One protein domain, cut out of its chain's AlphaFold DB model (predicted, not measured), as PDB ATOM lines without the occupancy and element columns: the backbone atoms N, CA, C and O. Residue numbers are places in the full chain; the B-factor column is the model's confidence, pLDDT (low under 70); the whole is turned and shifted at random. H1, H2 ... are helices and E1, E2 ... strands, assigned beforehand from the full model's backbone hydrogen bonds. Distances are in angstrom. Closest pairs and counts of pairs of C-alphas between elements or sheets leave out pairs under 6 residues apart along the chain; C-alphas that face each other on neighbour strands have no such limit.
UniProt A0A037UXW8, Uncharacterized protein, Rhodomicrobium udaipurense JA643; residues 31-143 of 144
ATOM      1  N   PRO A  31     119.328  86.393  92.650       46.03
ATOM      2  CA  PRO A  31     119.888  87.408  91.739       46.03
ATOM      3  C   PRO A  31     121.398  87.659  91.935       46.03
ATOM      4  O   PRO A  31     122.064  88.179  91.038       46.03
ATOM      5  N   LEU A  32     121.974  87.293  93.089       45.16
ATOM      6  CA  LEU A  32     123.420  87.433  93.335       45.16
ATOM      7  C   LEU A  32     124.240  86.226  92.859       45.16
ATOM      8  O   LEU A  32     125.433  86.388  92.597       45.16
ATOM      9  N   LEU A  33     123.626  85.044  92.719       43.97
ATOM     10  CA  LEU A  33     124.332  83.833  92.292       43.97
ATOM     11  C   LEU A  33     124.770  83.938  90.823       43.97
ATOM     12  O   LEU A  33     125.929  83.673  90.514       43.97
ATOM     13  N   VAL A  34     123.895  84.431  89.939       49.78
ATOM     14  CA  VAL A  34     124.202  84.601  88.503       49.78
ATOM     15  C   VAL A  34     125.354  85.593  88.295       49.78
ATOM     16  O   VAL A  34     126.321  85.287  87.601       49.78
ATOM     17  N   ARG A  35     125.349  86.727  89.015       46.56
ATOM     18  CA  ARG A  35     126.446  87.714  88.962       46.56
ATOM     19  C   ARG A  35     127.793  87.165  89.439       46.56
ATOM     20  O   ARG A  35     128.837  87.634  88.990       46.56
ATOM     21  N   ARG A  36     127.793  86.205  90.369       45.84
ATOM     22  CA  ARG A  36     129.026  85.591  90.887       45.84
ATOM     23  C   ARG A  36     129.665  84.644  89.865       45.84
ATOM     24  O   ARG A  36     130.887  84.557  89.839       45.84
ATOM     25  N   ILE A  37     128.865  83.984  89.026       51.47
ATOM     26  CA  ILE A  37     129.347  83.061  87.984       51.47
ATOM     27  C   ILE A  37     129.910  83.840  86.784       51.47
ATOM     28  O   ILE A  37     130.959  83.481  86.260       51.47
ATOM     29  N   GLU A  38     129.280  84.951  86.396       50.69
ATOM     30  CA  GLU A  38     129.747  85.798  85.283       50.69
ATOM     31  C   GLU A  38     130.992  86.631  85.637       50.69
ATOM     32  O   GLU A  38     131.874  86.826  84.805       50.69
ATOM     33  N   GLY A  39     131.113  87.084  86.892       44.41
ATOM     34  CA  GLY A  39     132.273  87.848  87.374       44.41
ATOM     35  C   GLY A  39     133.567  87.035  87.531       44.41
ATOM     36  O   GLY A  39     134.592  87.600  87.904       44.41
ATOM     37  N   HIS A  40     133.528  85.727  87.266       48.47
ATOM     38  CA  HIS A  40     134.669  84.804  87.295       48.47
ATOM     39  C   HIS A  40     135.219  84.492  85.886       48.47
ATOM     40  O   HIS A  40     135.835  83.447  85.679       48.47
ATOM     41  N   GLY A  41     135.043  85.401  84.921       43.94
ATOM     42  CA  GLY A  41     135.574  85.266  83.556       43.94
ATOM     43  C   GLY A  41     137.100  85.089  83.439       43.94
ATOM     44  O   GLY A  41     137.567  84.703  82.375       43.94
ATOM     45  N   ASP A  42     137.860  85.292  84.522       46.94
ATOM     46  CA  ASP A  42     139.327  85.153  84.550       46.94
ATOM     47  C   ASP A  42     139.845  83.868  85.223       46.94
ATOM     48  O   ASP A  42     141.053  83.680  85.348       46.94
ATOM     49  N   PHE A  43     138.966  82.948  85.645       46.78
ATOM     50  CA  PHE A  43     139.378  81.649  86.207       46.78
ATOM     51  C   PHE A  43     139.032  80.473  85.284       46.78
ATOM     52  O   PHE A  43     138.707  79.378  85.738       46.78
ATOM     53  N   ALA A  44     139.081  80.685  83.967       44.28
ATOM     54  CA  ALA A  44     139.052  79.581  83.017       44.28
ATOM     55  C   ALA A  44     140.467  78.978  82.917       44.28
ATOM     56  O   ALA A  44     141.401  79.707  82.562       44.28
ATOM     57  N   PRO A  45     140.677  77.671  83.183       49.03
ATOM     58  CA  PRO A  45     141.908  77.028  82.738       49.03
ATOM     59  C   PRO A  45     142.026  77.260  81.227       49.03
ATOM     60  O   PRO A  45     141.040  77.128  80.496       49.03
ATOM     61  N   LYS A  46     143.208  77.667  80.749       50.28
ATOM     62  CA  LYS A  46     143.462  77.852  79.313       50.28
ATOM     63  C   LYS A  46     143.180  76.531  78.591       50.28
ATOM     64  O   LYS A  46     144.018  75.639  78.587       50.28
ATOM     65  N   GLY A  47     141.988  76.412  78.009       55.03
ATOM     66  CA  GLY A  47     141.534  75.195  77.344       55.03
ATOM     67  C   GLY A  47     140.069  74.876  77.628       55.03
ATOM     68  O   GLY A  47     139.759  74.113  78.529       55.03
ATOM     69  N   ARG A  48     139.180  75.422  76.790       52.72
ATOM     70  CA  ARG A  48     137.834  74.900  76.487       52.72
ATOM     71  C   ARG A  48     136.893  74.669  77.690       52.72
ATOM     72  O   ARG A  48     136.711  73.546  78.135       52.72
ATOM     73  N   ALA A  49     136.139  75.697  78.075       54.38
ATOM     74  CA  ALA A  49     134.836  75.511  78.717       54.38
ATOM     75  C   ALA A  49     133.941  76.723  78.429       54.38
ATOM     76  O   ALA A  49     134.220  77.838  78.862       54.38
ATOM     77  N   ARG A  50     132.875  76.514  77.650       56.12
ATOM     78  CA  ARG A  50     131.813  77.508  77.455       56.12
ATOM     79  C   ARG A  50     131.192  77.782  78.826       56.12
ATOM     80  O   ARG A  50     130.746  76.836  79.467       56.12
ATOM     81  N   ILE A  51     131.168  79.039  79.270       63.91
ATOM     82  CA  ILE A  51     130.512  79.419  80.529       63.91
ATOM     83  C   ILE A  51     129.011  79.109  80.360       63.91
ATOM     84  O   ILE A  51     128.378  79.734  79.506       63.91
ATOM     85  N   PRO A  52     128.427  78.158  81.117       68.25
ATOM     86  CA  PRO A  52     127.040  77.717  80.915       68.25
ATOM     87  C   PRO A  52     126.012  78.844  81.075       68.25
ATOM     88  O   PRO A  52     124.928  78.785  80.508       68.25
ATOM     89  N   ALA A  53     126.378  79.886  81.821       60.81
ATOM     90  CA  ALA A  53     125.537  81.040  82.107       60.81
ATOM     91  C   ALA A  53     125.674  82.201  81.100       60.81
ATOM     92  O   ALA A  53     124.907  83.147  81.188       60.81
ATOM     93  N   ALA A  54     126.592  82.144  80.124       66.88
ATOM     94  CA  ALA A  54     126.905  83.289  79.252       66.88
ATOM     95  C   ALA A  54     125.772  83.736  78.302       66.88
ATOM     96  O   ALA A  54     125.904  84.766  77.648       66.88
ATOM     97  N   GLY A  55     124.687  82.964  78.191       68.81
ATOM     98  CA  GLY A  55     123.527  83.283  77.350       68.81
ATOM     99  C   GLY A  55     122.221  83.468  78.122       68.81
ATOM    100  O   GLY A  55     121.168  83.577  77.500       68.81
ATOM    101  N   ILE A  56     122.260  83.452  79.458       75.94
ATOM    102  CA  ILE A  56     121.049  83.585  80.270       75.94
ATOM    103  C   ILE A  56     120.749  85.073  80.416       75.94
ATOM    104  O   ILE A  56     121.542  85.828  80.975       75.94
ATOM    105  N   ALA A  57     119.595  85.500  79.902       68.94
ATOM    106  CA  ALA A  57     119.140  86.868  80.078       68.94
ATOM    107  C   ALA A  57     119.024  87.188  81.573       68.94
ATOM    108  O   ALA A  57     118.540  86.383  82.373       68.94
ATOM    109  N   LYS A  58     119.474  88.385  81.951       65.94
ATOM    110  CA  LYS A  58     119.341  88.878  83.318       65.94
ATOM    111  C   LYS A  58     117.864  88.847  83.702       65.94
ATOM    112  O   LYS A  58     117.044  89.467  83.032       65.94
ATOM    113  N   ILE A  59     117.546  88.160  84.796       75.56
ATOM    114  CA  ILE A  59     116.192  88.162  85.348       75.56
ATOM    115  C   ILE A  59     115.854  89.613  85.711       75.56
ATOM    116  O   ILE A  59     116.509  90.215  86.570       75.56
ATOM    117  N   GLU A  60     114.865  90.186  85.026       61.88
ATOM    118  CA  GLU A  60     114.329  91.504  85.345       61.88
ATOM    119  C   GLU A  60     113.562  91.400  86.658       61.88
ATOM    120  O   GLU A  60     112.381  91.075  86.716       61.88
ATOM    121  N   THR A  61     114.269  91.631  87.759       67.44
ATOM    122  CA  THR A  61     113.637  91.778  89.064       67.44
ATOM    123  C   THR A  61     112.988  93.158  89.098       67.44
ATOM    124  O   THR A  61     113.604  94.130  89.535       67.44
ATOM    125  N   GLY A  62     111.769  93.263  88.568       55.16
ATOM    126  CA  GLY A  62     110.924  94.438  88.738       55.16
ATOM    127  C   GLY A  62     110.535  94.551  90.206       55.16
ATOM    128  O   GLY A  62     109.509  94.020  90.617       55.16
ATOM    129  N   SER A  63     111.383  95.163  91.031       73.19
ATOM    130  CA  SER A  63     111.017  95.414  92.419       73.19
ATOM    131  C   SER A  63     110.123  96.650  92.478       73.19
ATOM    132  O   SER A  63     110.484  97.721  91.996       73.19
ATOM    133  N   THR A  64     108.966  96.518  93.126       75.00
ATOM    134  CA  THR A  64     108.021  97.612  93.430       75.00
ATOM    135  C   THR A  64     108.630  98.688  94.353       75.00
ATOM    136  O   THR A  64     107.984  99.677  94.683       75.00
ATOM    137  N   GLY A  65     109.895  98.530  94.754       80.94
ATOM    138  CA  GLY A  65     110.593  99.388  95.703       80.94
ATOM    139  C   GLY A  65     110.447  98.902  97.144       80.94
ATOM    140  O   GLY A  65     109.918  97.824  97.411       80.94
ATOM    141  N   TYR A  66     110.961  99.703  98.074       81.56
ATOM    142  CA  TYR A  66     110.809  99.476  99.508       81.56
ATOM    143  C   TYR A  66     109.828 100.495 100.073       81.56
ATOM    144  O   TYR A  66     109.895 101.678  99.729       81.56
ATOM    145  N   TYR A  67     108.941 100.043 100.957       87.12
ATOM    146  CA  TYR A  67     108.060 100.940 101.692       87.12
ATOM    147  C   TYR A  67     108.889 101.926 102.526       87.12
ATOM    148  O   TYR A  67     109.801 101.522 103.250       87.12
ATOM    149  N   THR A  68     108.573 103.215 102.408       88.25
ATOM    150  CA  THR A  68     109.201 104.275 103.205       88.25
ATOM    151  C   THR A  68     108.303 104.582 104.390       88.25
ATOM    152  O   THR A  68     107.105 104.771 104.206       88.25
ATOM    153  N   TRP A  69     108.876 104.618 105.593       89.00
ATOM    154  CA  TRP A  69     108.112 104.879 106.811       89.00
ATOM    155  C   TRP A  69     107.548 106.298 106.812       89.00
ATOM    156  O   TRP A  69     108.252 107.257 106.489       89.00
ATOM    157  N   SER A  70     106.281 106.411 107.196       91.94
ATOM    158  CA  SER A  70     105.615 107.680 107.460       91.94
ATOM    159  C   SER A  70     105.792 108.101 108.920       91.94
ATOM    160  O   SER A  70     106.122 107.290 109.785       91.94
ATOM    161  N   GLU A  71     105.508 109.367 109.229       90.94
ATOM    162  CA  GLU A  71     105.525 109.872 110.611       90.94
ATOM    163  C   GLU A  71     104.581 109.094 111.538       90.94
ATOM    164  O   GLU A  71     104.891 108.877 112.707       90.94
ATOM    165  N   ARG A  72     103.458 108.593 111.010       91.31
ATOM    166  CA  ARG A  72     102.518 107.762 111.777       91.31
ATOM    167  C   ARG A  72     103.148 106.438 112.203       91.31
ATOM    168  O   ARG A  72     102.931 106.007 113.332       91.31
ATOM    169  N   ASP A  73     103.945 105.832 111.328       90.69
ATOM    170  CA  ASP A  73     104.630 104.569 111.618       90.69
ATOM    171  C   ASP A  73     105.754 104.777 112.628       90.69
ATOM    172  O   ASP A  73     105.942 103.938 113.509       90.69
ATOM    173  N   LEU A  74     106.455 105.919 112.536       89.81
ATOM    174  CA  LEU A  74     107.430 106.330 113.544       89.81
ATOM    175  C   LEU A  74     106.738 106.368 114.907       89.81
ATOM    176  O   LEU A  74     107.113 105.586 115.774       89.81
ATOM    177  N   HIS A  75     105.671 107.162 115.057       90.75
ATOM    178  CA  HIS A  75     104.912 107.293 116.307       90.75
ATOM    179  C   HIS A  75     104.360 105.965 116.840       90.75
ATOM    180  O   HIS A  75     104.436 105.709 118.042       90.75
ATOM    181  N   ALA A  76     103.847 105.094 115.967       90.81
ATOM    182  CA  ALA A  76     103.377 103.769 116.365       90.81
ATOM    183  C   ALA A  76     104.520 102.895 116.915       90.81
ATOM    184  O   ALA A  76     104.340 102.188 117.909       90.81
ATOM    185  N   PHE A  77     105.712 102.979 116.315       90.25
ATOM    186  CA  PHE A  77     106.903 102.291 116.803       90.25
ATOM    187  C   PHE A  77     107.380 102.851 118.151       90.25
ATOM    188  O   PHE A  77     107.727 102.072 119.039       90.25
ATOM    189  N   GLU A  78     107.364 104.176 118.333       90.00
ATOM    190  CA  GLU A  78     107.742 104.824 119.603       90.00
ATOM    191  C   GLU A  78     106.787 104.459 120.740       90.00
ATOM    192  O   GLU A  78     107.221 104.225 121.865       90.00
ATOM    193  N   ALA A  79     105.487 104.385 120.443       91.75
ATOM    194  CA  ALA A  79     104.466 104.020 121.416       91.75
ATOM    195  C   ALA A  79     104.586 102.555 121.858       91.75
ATOM    196  O   ALA A  79     104.308 102.230 123.012       91.75
ATOM    197  N   TYR A  80     105.005 101.669 120.952       92.62
ATOM    198  CA  TYR A  80     105.185 100.252 121.253       92.62
ATOM    199  C   TYR A  80     106.502  99.969 121.996       92.62
ATOM    200  O   TYR A  80     106.535  99.135 122.904       92.62
ATOM    201  N   TRP A  81     107.592 100.655 121.636       91.25
ATOM    202  CA  TRP A  81     108.914 100.455 122.232       91.25
ATOM    203  C   TRP A  81     109.311 101.617 123.149       91.25
ATOM    204  O   TRP A  81     109.826 102.627 122.664       91.25
ATOM    205  N   PRO A  82     109.180 101.466 124.481       88.25
ATOM    206  CA  PRO A  82     109.542 102.529 125.409       88.25
ATOM    207  C   PRO A  82     111.053 102.807 125.408       88.25
ATOM    208  O   PRO A  82     111.882 101.965 125.023       88.25
ATOM    209  N   ILE A  83     111.406 104.000 125.891       88.50
ATOM    210  CA  ILE A  83     112.790 104.437 126.116       88.50
ATOM    211  C   ILE A  83     113.497 103.452 127.059       88.50
ATOM    212  O   ILE A  83     112.919 102.967 128.029       88.50
ATOM    213  N   GLY A  84     114.747 103.115 126.733       86.00
ATOM    214  CA  GLY A  84     115.539 102.092 127.427       86.00
ATOM    215  C   GLY A  84     115.441 100.694 126.806       86.00
ATOM    216  O   GLY A  84     116.275  99.833 127.090       86.00
ATOM    217  N   SER A  85     114.487 100.452 125.899       90.19
ATOM    218  CA  SER A  85     114.484  99.220 125.108       90.19
ATOM    219  C   SER A  85     115.582  99.241 124.035       90.19
ATOM    220  O   SER A  85     115.905 100.272 123.441       90.19
ATOM    221  N   ARG A  86     116.149  98.067 123.735       88.75
ATOM    222  CA  ARG A  86     117.186  97.926 122.693       88.75
ATOM    223  C   ARG A  86     116.669  98.319 121.307       88.75
ATOM    224  O   ARG A  86     117.427  98.852 120.504       88.75
ATOM    225  N   ALA A  87     115.394  98.034 121.036       90.19
ATOM    226  CA  ALA A  87     114.740  98.383 119.780       90.19
ATOM    227  C   ALA A  87     114.625  99.904 119.622       90.19
ATOM    228  O   ALA A  87     114.974 100.425 118.565       90.19
ATOM    229  N   ARG A  88     114.229 100.607 120.693       90.38
ATOM    230  CA  ARG A  88     114.145 102.068 120.720       90.38
ATOM    231  C   ARG A  88     115.504 102.725 120.502       90.38
ATOM    232  O   ARG A  88     115.637 103.538 119.599       90.38
ATOM    233  N   LEU A  89     116.531 102.272 121.223       89.44
ATOM    234  CA  LEU A  89     117.895 102.774 121.047       89.44
ATOM    235  C   LEU A  89     118.394 102.599 119.604       89.44
ATOM    236  O   LEU A  89     118.935 103.527 119.012       89.44
ATOM    237  N   ALA A  90     118.216 101.407 119.025       90.12
ATOM    238  CA  ALA A  90     118.651 101.144 117.656       90.12
ATOM    239  C   ALA A  90     117.910 102.027 116.638       90.12
ATOM    240  O   ALA A  90     118.522 102.520 115.691       90.12
ATOM    241  N   PHE A  91     116.607 102.219 116.838       90.88
ATOM    242  CA  PHE A  91     115.782 103.095 116.017       90.88
ATOM    243  C   PHE A  91     116.252 104.553 116.088       90.88
ATOM    244  O   PHE A  91     116.539 105.141 115.045       90.88
ATOM    245  N   ASP A  92     116.433 105.090 117.295       90.00
ATOM    246  CA  ASP A  92     116.871 106.470 117.516       90.00
ATOM    247  C   ASP A  92     118.251 106.712 116.885       90.00
ATOM    248  O   ASP A  92     118.452 107.678 116.149       90.00
ATOM    249  N   VAL A  93     119.197 105.786 117.073       90.12
ATOM    250  CA  VAL A  93     120.533 105.864 116.454       90.12
ATOM    251  C   VAL A  93     120.439 105.930 114.927       90.12
ATOM    252  O   VAL A  93     121.150 106.712 114.296       90.12
ATOM    253  N   MET A  94     119.573 105.123 114.310       90.06
ATOM    254  CA  MET A  94     119.448 105.079 112.852       90.06
ATOM    255  C   MET A  94     118.740 106.310 112.275       90.06
ATOM    256  O   MET A  94     119.189 106.816 111.248       90.06
ATOM    257  N   ILE A  95     117.680 106.806 112.919       90.25
ATOM    258  CA  ILE A  95     116.924 107.973 112.443       90.25
ATOM    259  C   ILE A  95     117.704 109.269 112.656       90.25
ATOM    260  O   ILE A  95     117.819 110.068 111.729       90.25
ATOM    261  N   TYR A  96     118.281 109.474 113.842       89.44
ATOM    262  CA  TYR A  96     118.919 110.749 114.172       89.44
ATOM    263  C   TYR A  96     120.331 110.888 113.597       89.44
ATOM    264  O   TYR A  96     120.717 111.994 113.224       89.44
ATOM    265  N   LEU A  97     121.107 109.801 113.493       88.44
ATOM    266  CA  LEU A  97     122.452 109.864 112.903       88.44
ATOM    267  C   LEU A  97     122.467 109.528 111.405       88.44
ATOM    268  O   LEU A  97     123.454 109.814 110.729       88.44
ATOM    269  N   GLY A  98     121.422 108.883 110.871       88.69
ATOM    270  CA  GLY A  98     121.357 108.494 109.456       88.69
ATOM    271  C   GLY A  98     122.452 107.504 109.033       88.69
ATOM    272  O   GLY A  98     122.825 107.424 107.858       88.69
ATOM    273  N   VAL A  99     123.023 106.769 109.988       91.25
ATOM    274  CA  VAL A  99     124.119 105.832 109.735       91.25
ATOM    275  C   VAL A  99     123.607 104.521 109.150       91.25
ATOM    276  O   VAL A  99     122.473 104.094 109.367       91.25
ATOM    277  N   ARG A 100     124.468 103.820 108.408       90.44
ATOM    278  CA  ARG A 100     124.115 102.489 107.902       90.44
ATOM    279  C   ARG A 100     124.031 101.519 109.069       90.44
ATOM    280  O   ARG A 100     124.860 101.571 109.971       90.44
ATOM    281  N   ARG A 101     123.142 100.530 108.973       90.69
ATOM    282  CA  ARG A 101     123.015  99.451 109.968       90.69
ATOM    283  C   ARG A 101     124.356  98.805 110.351       90.69
ATOM    284  O   ARG A 101     124.566  98.501 111.516       90.69
ATOM    285  N   SER A 102     125.260  98.587 109.388       89.06
ATOM    286  CA  SER A 102     126.584  97.993 109.654       89.06
ATOM    287  C   SER A 102     127.508  98.893 110.468       89.06
ATOM    288  O   SER A 102     128.388  98.385 111.146       89.06
ATOM    289  N   ASP A 103     127.334 100.207 110.355       90.62
ATOM    290  CA  ASP A 103     128.098 101.183 111.124       90.62
ATOM    291  C   ASP A 103     127.445 101.367 112.505       90.62
ATOM    292  O   ASP A 103     128.145 101.348 113.509       90.62
ATOM    293  N   ALA A 104     126.106 101.416 112.565       89.75
ATOM    294  CA  ALA A 104     125.321 101.567 113.795       89.75
ATOM    295  C   ALA A 104     125.655 100.515 114.863       89.75
ATOM    296  O   ALA A 104     125.785 100.848 116.034       89.75
ATOM    297  N   VAL A 105     125.844  99.251 114.463       89.25
ATOM    298  CA  VAL A 105     126.205  98.162 115.393       89.25
ATOM    299  C   VAL A 105     127.617  98.287 115.972       89.25
ATOM    300  O   VAL A 105     127.921  97.640 116.968       89.25
ATOM    301  N   CYS A 106     128.486  99.076 115.338       87.00
ATOM    302  CA  CYS A 106     129.852  99.325 115.792       87.00
ATOM    303  C   CYS A 106     129.982 100.633 116.582       87.00
ATOM    304  O   CYS A 106     131.052 100.894 117.131       87.00
ATOM    305  N   LEU A 107     128.934 101.463 116.625       88.00
ATOM    306  CA  LEU A 107     128.937 102.684 117.420       88.00
ATOM    307  C   LEU A 107     128.866 102.341 118.908       88.00
ATOM    308  O   LEU A 107     128.110 101.473 119.336       88.00
ATOM    309  N   GLY A 108     129.661 103.052 119.699       86.06
ATOM    310  CA  GLY A 108     129.699 102.905 121.144       86.06
ATOM    311  C   GLY A 108     130.474 104.047 121.798       86.06
ATOM    312  O   GLY A 108     130.996 104.908 121.083       86.06
ATOM    313  N   PRO A 109     130.617 104.030 123.135       84.56
ATOM    314  CA  PRO A 109     131.184 105.145 123.905       84.56
ATOM    315  C   PRO A 109     132.602 105.557 123.484       84.56
ATOM    316  O   PRO A 109     133.011 106.694 123.654       84.56
ATOM    317  N   GLN A 110     133.371 104.642 122.888       87.69
ATOM    318  CA  GLN A 110     134.726 104.921 122.395       87.69
ATOM    319  C   GLN A 110     134.758 105.858 121.181       87.69
ATOM    320  O   GLN A 110     135.803 106.426 120.880       87.69
ATOM    321  N   GLN A 111     133.656 105.945 120.435       88.50
ATOM    322  CA  GLN A 111     133.534 106.793 119.246       88.50
ATOM    323  C   GLN A 111     132.929 108.161 119.580       88.50
ATOM    324  O   GLN A 111     132.885 109.044 118.724       88.50
ATOM    325  N   GLU A 112     132.442 108.330 120.807       89.50
ATOM    326  CA  GLU A 112     131.895 109.578 121.312       89.50
ATOM    327  C   GLU A 112     133.027 110.540 121.695       89.50
ATOM    328  O   GLU A 112     134.053 110.144 122.255       89.50
ATOM    329  N   SER A 113     132.861 111.823 121.370       88.50
ATOM    330  CA  SER A 113     133.759 112.873 121.852       88.50
ATOM    331  C   SER A 113     133.674 112.989 123.374       88.50
ATOM    332  O   SER A 113     132.622 112.759 123.962       88.50
ATOM    333  N   ARG A 114     134.749 113.452 124.021       84.31
ATOM    334  CA  ARG A 114     134.750 113.723 125.471       84.31
ATOM    335  C   ARG A 114     133.639 114.683 125.902       84.31
ATOM    336  O   ARG A 114     133.171 114.588 127.028       84.31
ATOM    337  N   ASP A 115     133.219 115.571 125.004       84.12
ATOM    338  CA  ASP A 115     132.164 116.553 125.268       84.12
ATOM    339  C   ASP A 115     130.745 115.984 125.067       84.12
ATOM    340  O   ASP A 115     129.765 116.677 125.331       84.12
ATOM    341  N   GLY A 116     130.611 114.756 124.546       82.94
ATOM    342  CA  GLY A 116     129.318 114.102 124.302       82.94
ATOM    343  C   GLY A 116     128.440 114.789 123.249       82.94
ATOM    344  O   GLY A 116     127.212 114.689 123.279       82.94
ATOM    345  N   HIS A 117     129.054 115.558 122.344       86.12
ATOM    346  CA  HIS A 117     128.356 116.320 121.298       86.12
ATOM    347  C   HIS A 117     128.535 115.742 119.895       86.12
ATOM    348  O   HIS A 117     127.794 116.108 118.984       86.12
ATOM    349  N   SER A 118     129.516 114.867 119.688       88.75
ATOM    350  CA  SER A 118     129.810 114.312 118.371       88.75
ATOM    351  C   SER A 118     130.280 112.868 118.451       88.75
ATOM    352  O   SER A 118     130.901 112.452 119.427       88.75
ATOM    353  N   ILE A 119     129.983 112.112 117.399       90.94
ATOM    354  CA  ILE A 119     130.452 110.744 117.188       90.94
ATOM    355  C   ILE A 119     131.357 110.759 115.971       90.94
ATOM    356  O   ILE A 119     130.959 111.226 114.903       90.94
ATOM    357  N   THR A 120     132.562 110.224 116.119       91.38
ATOM    358  CA  THR A 120     133.521 110.078 115.025       91.38
ATOM    359  C   THR A 120     133.803 108.606 114.793       91.38
ATOM    360  O   THR A 120     134.216 107.916 115.715       91.38
ATOM    361  N   PHE A 121     133.599 108.122 113.568       91.19
ATOM    362  CA  PHE A 121     133.833 106.720 113.211       91.19
ATOM    363  C   PHE A 121     134.304 106.572 111.761       91.19
ATOM    364  O   PHE A 121     134.110 107.449 110.917       91.19
ATOM    365  N   GLN A 122     134.920 105.431 111.449       90.75
ATOM    366  CA  GLN A 122     135.290 105.076 110.079       90.75
ATOM    367  C   GLN A 122     134.180 104.266 109.418       90.75
ATOM    368  O   GLN A 122     133.752 103.241 109.947       90.75
ATOM    369  N   VAL A 123     133.741 104.689 108.232       91.44
ATOM    370  CA  VAL A 123     132.671 103.998 107.503       91.44
ATOM    371  C   VAL A 123     133.129 102.591 107.121       91.44
ATOM    372  O   VAL A 123     134.143 102.409 106.441       91.44
ATOM    373  N   TRP A 124     132.350 101.578 107.505       86.69
ATOM    374  CA  TRP A 124     132.662 100.173 107.250       86.69
ATOM    375  C   TRP A 124     132.784  99.884 105.753       86.69
ATOM    376  O   TRP A 124     133.712  99.213 105.285       86.69
ATOM    377  N   LYS A 125     131.826 100.394 104.971       84.50
ATOM    378  CA  LYS A 125     131.764 100.170 103.526       84.50
ATOM    379  C   LYS A 125     132.712 101.117 102.795       84.50
ATOM    380  O   LYS A 125     132.632 102.328 102.938       84.50
ATOM    381  N   GLY A 126     133.572 100.554 101.947       84.56
ATOM    382  CA  GLY A 126     134.544 101.318 101.157       84.56
ATOM    383  C   GLY A 126     135.930 101.428 101.793       84.56
ATOM    384  O   GLY A 126     136.884 101.695 101.067       84.56
ATOM    385  N   ARG A 127     136.079 101.077 103.079       86.38
ATOM    386  CA  ARG A 127     137.347 101.183 103.824       86.38
ATOM    387  C   ARG A 127     138.557 100.506 103.173       86.38
ATOM    388  O   ARG A 127     139.672 100.963 103.351       86.38
ATOM    389  N   LYS A 128     138.343  99.420 102.413       84.44
ATOM    390  CA  LYS A 128     139.424  98.688 101.724       84.44
ATOM    391  C   LYS A 128     140.066  99.498 100.592       84.44
ATOM    392  O   LYS A 128     141.188  99.196 100.217       84.44
ATOM    393  N   LYS A 129     139.332 100.451 100.011       83.69
ATOM    394  CA  LYS A 129     139.805 101.300  98.907       83.69
ATOM    395  C   LYS A 129     140.076 102.726  99.379       83.69
ATOM    396  O   LYS A 129     141.125 103.270  99.073       83.69
ATOM    397  N   TYR A 130     139.141 103.304 100.136       80.19
ATOM    398  CA  TYR A 130     139.232 104.661 100.670       80.19
ATOM    399  C   TYR A 130     138.656 104.676 102.085       80.19
ATOM    400  O   TYR A 130     137.440 104.560 102.271       80.19
ATOM    401  N   ALA A 131     139.527 104.793 103.086       83.38
ATOM    402  CA  ALA A 131     139.101 104.992 104.462       83.38
ATOM    403  C   ALA A 131     138.525 106.408 104.600       83.38
ATOM    404  O   ALA A 131     139.215 107.393 104.349       83.38
ATOM    405  N   LYS A 132     137.237 106.501 104.942       89.56
ATOM    406  CA  LYS A 132     136.555 107.767 105.216       89.56
ATOM    407  C   LYS A 132     136.134 107.789 106.674       89.56
ATOM    408  O   LYS A 132     135.351 106.937 107.099       89.56
ATOM    409  N   THR A 133     136.639 108.774 107.398       90.69
ATOM    410  CA  THR A 133     136.208 109.088 108.757       90.69
ATOM    411  C   THR A 133     135.099 110.126 108.679       90.69
ATOM    412  O   THR A 133     135.246 111.130 107.982       90.69
ATOM    413  N   LEU A 134     133.980 109.864 109.348       90.38
ATOM    414  CA  LEU A 134     132.859 110.789 109.462       90.38
ATOM    415  C   LEU A 134     132.715 111.223 110.913       90.38
ATOM    416  O   LEU A 134     132.801 110.391 111.813       90.38
ATOM    417  N   THR A 135     132.449 112.511 111.104       91.81
ATOM    418  CA  THR A 135     132.094 113.099 112.395       91.81
ATOM    419  C   THR A 135     130.676 113.639 112.288       91.81
ATOM    420  O   THR A 135     130.400 114.484 111.438       91.81
ATOM    421  N   LEU A 136     129.775 113.121 113.120       91.06
ATOM    422  CA  LEU A 136     128.359 113.481 113.149       91.06
ATOM    423  C   LEU A 136     128.002 114.106 114.503       91.06
ATOM    424  O   LEU A 136     128.524 113.648 115.521       91.06
ATOM    425  N   PRO A 137     127.124 115.120 114.545       90.44
ATOM    426  CA  PRO A 137     126.628 115.669 115.801       90.44
ATOM    427  C   PRO A 137     125.618 114.719 116.463       90.44
ATOM    428  O   PRO A 137     124.798 114.102 115.783       90.44
ATOM    429  N   ILE A 138     125.653 114.630 117.793       88.44
ATOM    430  CA  ILE A 138     124.645 113.919 118.589       88.44
ATOM    431  C   ILE A 138     123.510 114.894 118.898       88.44
ATOM    432  O   ILE A 138     123.713 115.914 119.557       88.44
ATOM    433  N   LEU A 139     122.307 114.584 118.417       85.75
ATOM    434  CA  LEU A 139     121.112 115.381 118.686       85.75
ATOM    435  C   LEU A 139     120.586 115.130 120.105       85.75
ATOM    436  O   LEU A 139     120.777 114.054 120.668       85.75
ATOM    437  N   ALA A 140     119.875 116.114 120.663       81.38
ATOM    438  CA  ALA A 140     119.346 116.061 122.029       81.38
ATOM    439  C   ALA A 140     118.569 114.770 122.384       81.38
ATOM    440  O   ALA A 140     118.808 114.259 123.474       81.38
ATOM    441  N   PRO A 141     117.731 114.183 121.499       79.94
ATOM    442  CA  PRO A 141     117.007 112.942 121.807       79.94
ATOM    443  C   PRO A 141     117.900 111.724 122.109       79.94
ATOM    444  O   PRO A 141     117.465 110.792 122.775       79.94
ATOM    445  N   LEU A 142     119.155 111.728 121.649       79.56
ATOM    446  CA  LEU A 142     120.120 110.647 121.875       79.56
ATOM    447  C   LEU A 142     120.973 110.829 123.143       79.56
ATOM    448  O   LEU A 142     121.789 109.964 123.441       79.56
ATOM    449  N   ARG A 143     120.813 111.939 123.875       73.94
ATOM    450  CA  ARG A 143     121.622 112.270 125.069       73.94
ATOM    451  C   ARG A 143     120.938 111.893 126.392       73.94
ATOM    452  O   ARG A 143     121.411 112.315 127.444       73.94
TER     453      ARG A 143
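This is residues 31 to 143 of the 144 residues of an uncharacterized protein of Rhodomicrobium udaipurense JA643 (UniProt A0A037UXW8). With little regular structure, this is a small lobe of helices H2, H3, H4 and the strand hairpin E1, E2, from which a long unnamed stretch, residues 39 to 70, leads away to H1. Of 113 printed residues, 44 are in named elements, under half: H1 H2 H3 H4 E1 E2, mixed class, antiparallel sheet E1 - E2. It is extended, radius of gyration of the C-alphas 21.7 A, spanning 63 by 35 by 18 A.

Start at H1, residues 31 to 38, apart from H2, residues 71 to 80. H2 is close but not clearly touching H3, residues 86 to 97; their closest C-alphas, Glu 78 and Arg 88, are 7.1 A apart. H3 touches H4, residues 101 to 104, with residues 90 to 94 alone; the closest C-alphas, Met 94 and Ala 104, are 6.9 A apart. E1, residues 118 to 122, and E2, residues 133 to 137, form an antiparallel hairpin, with N 119 and O 136 within hydrogen-bond range at 2.8 A. Every O i to N i+4 pair is within range in H2 and H3, 3 of 4 in H1; H4 is too short.

Find C-alpha 31 at (119.888, 87.408, 91.739), where H1 begins. H2 measures 14.3 A, H3 16.3 A, E1 and E2 13.6 A each. E2 ends at C-alpha 137, (126.628, 115.669, 115.801).

The farthest C-alphas, Gly 47 and Ala 140, are 64.5 A apart. The printed part has no cut; links H1 to H2 and H4 to E1 are long. Look for pLDDT under 70 at residues 31 to 55, 57 to 58 and 60 to 62.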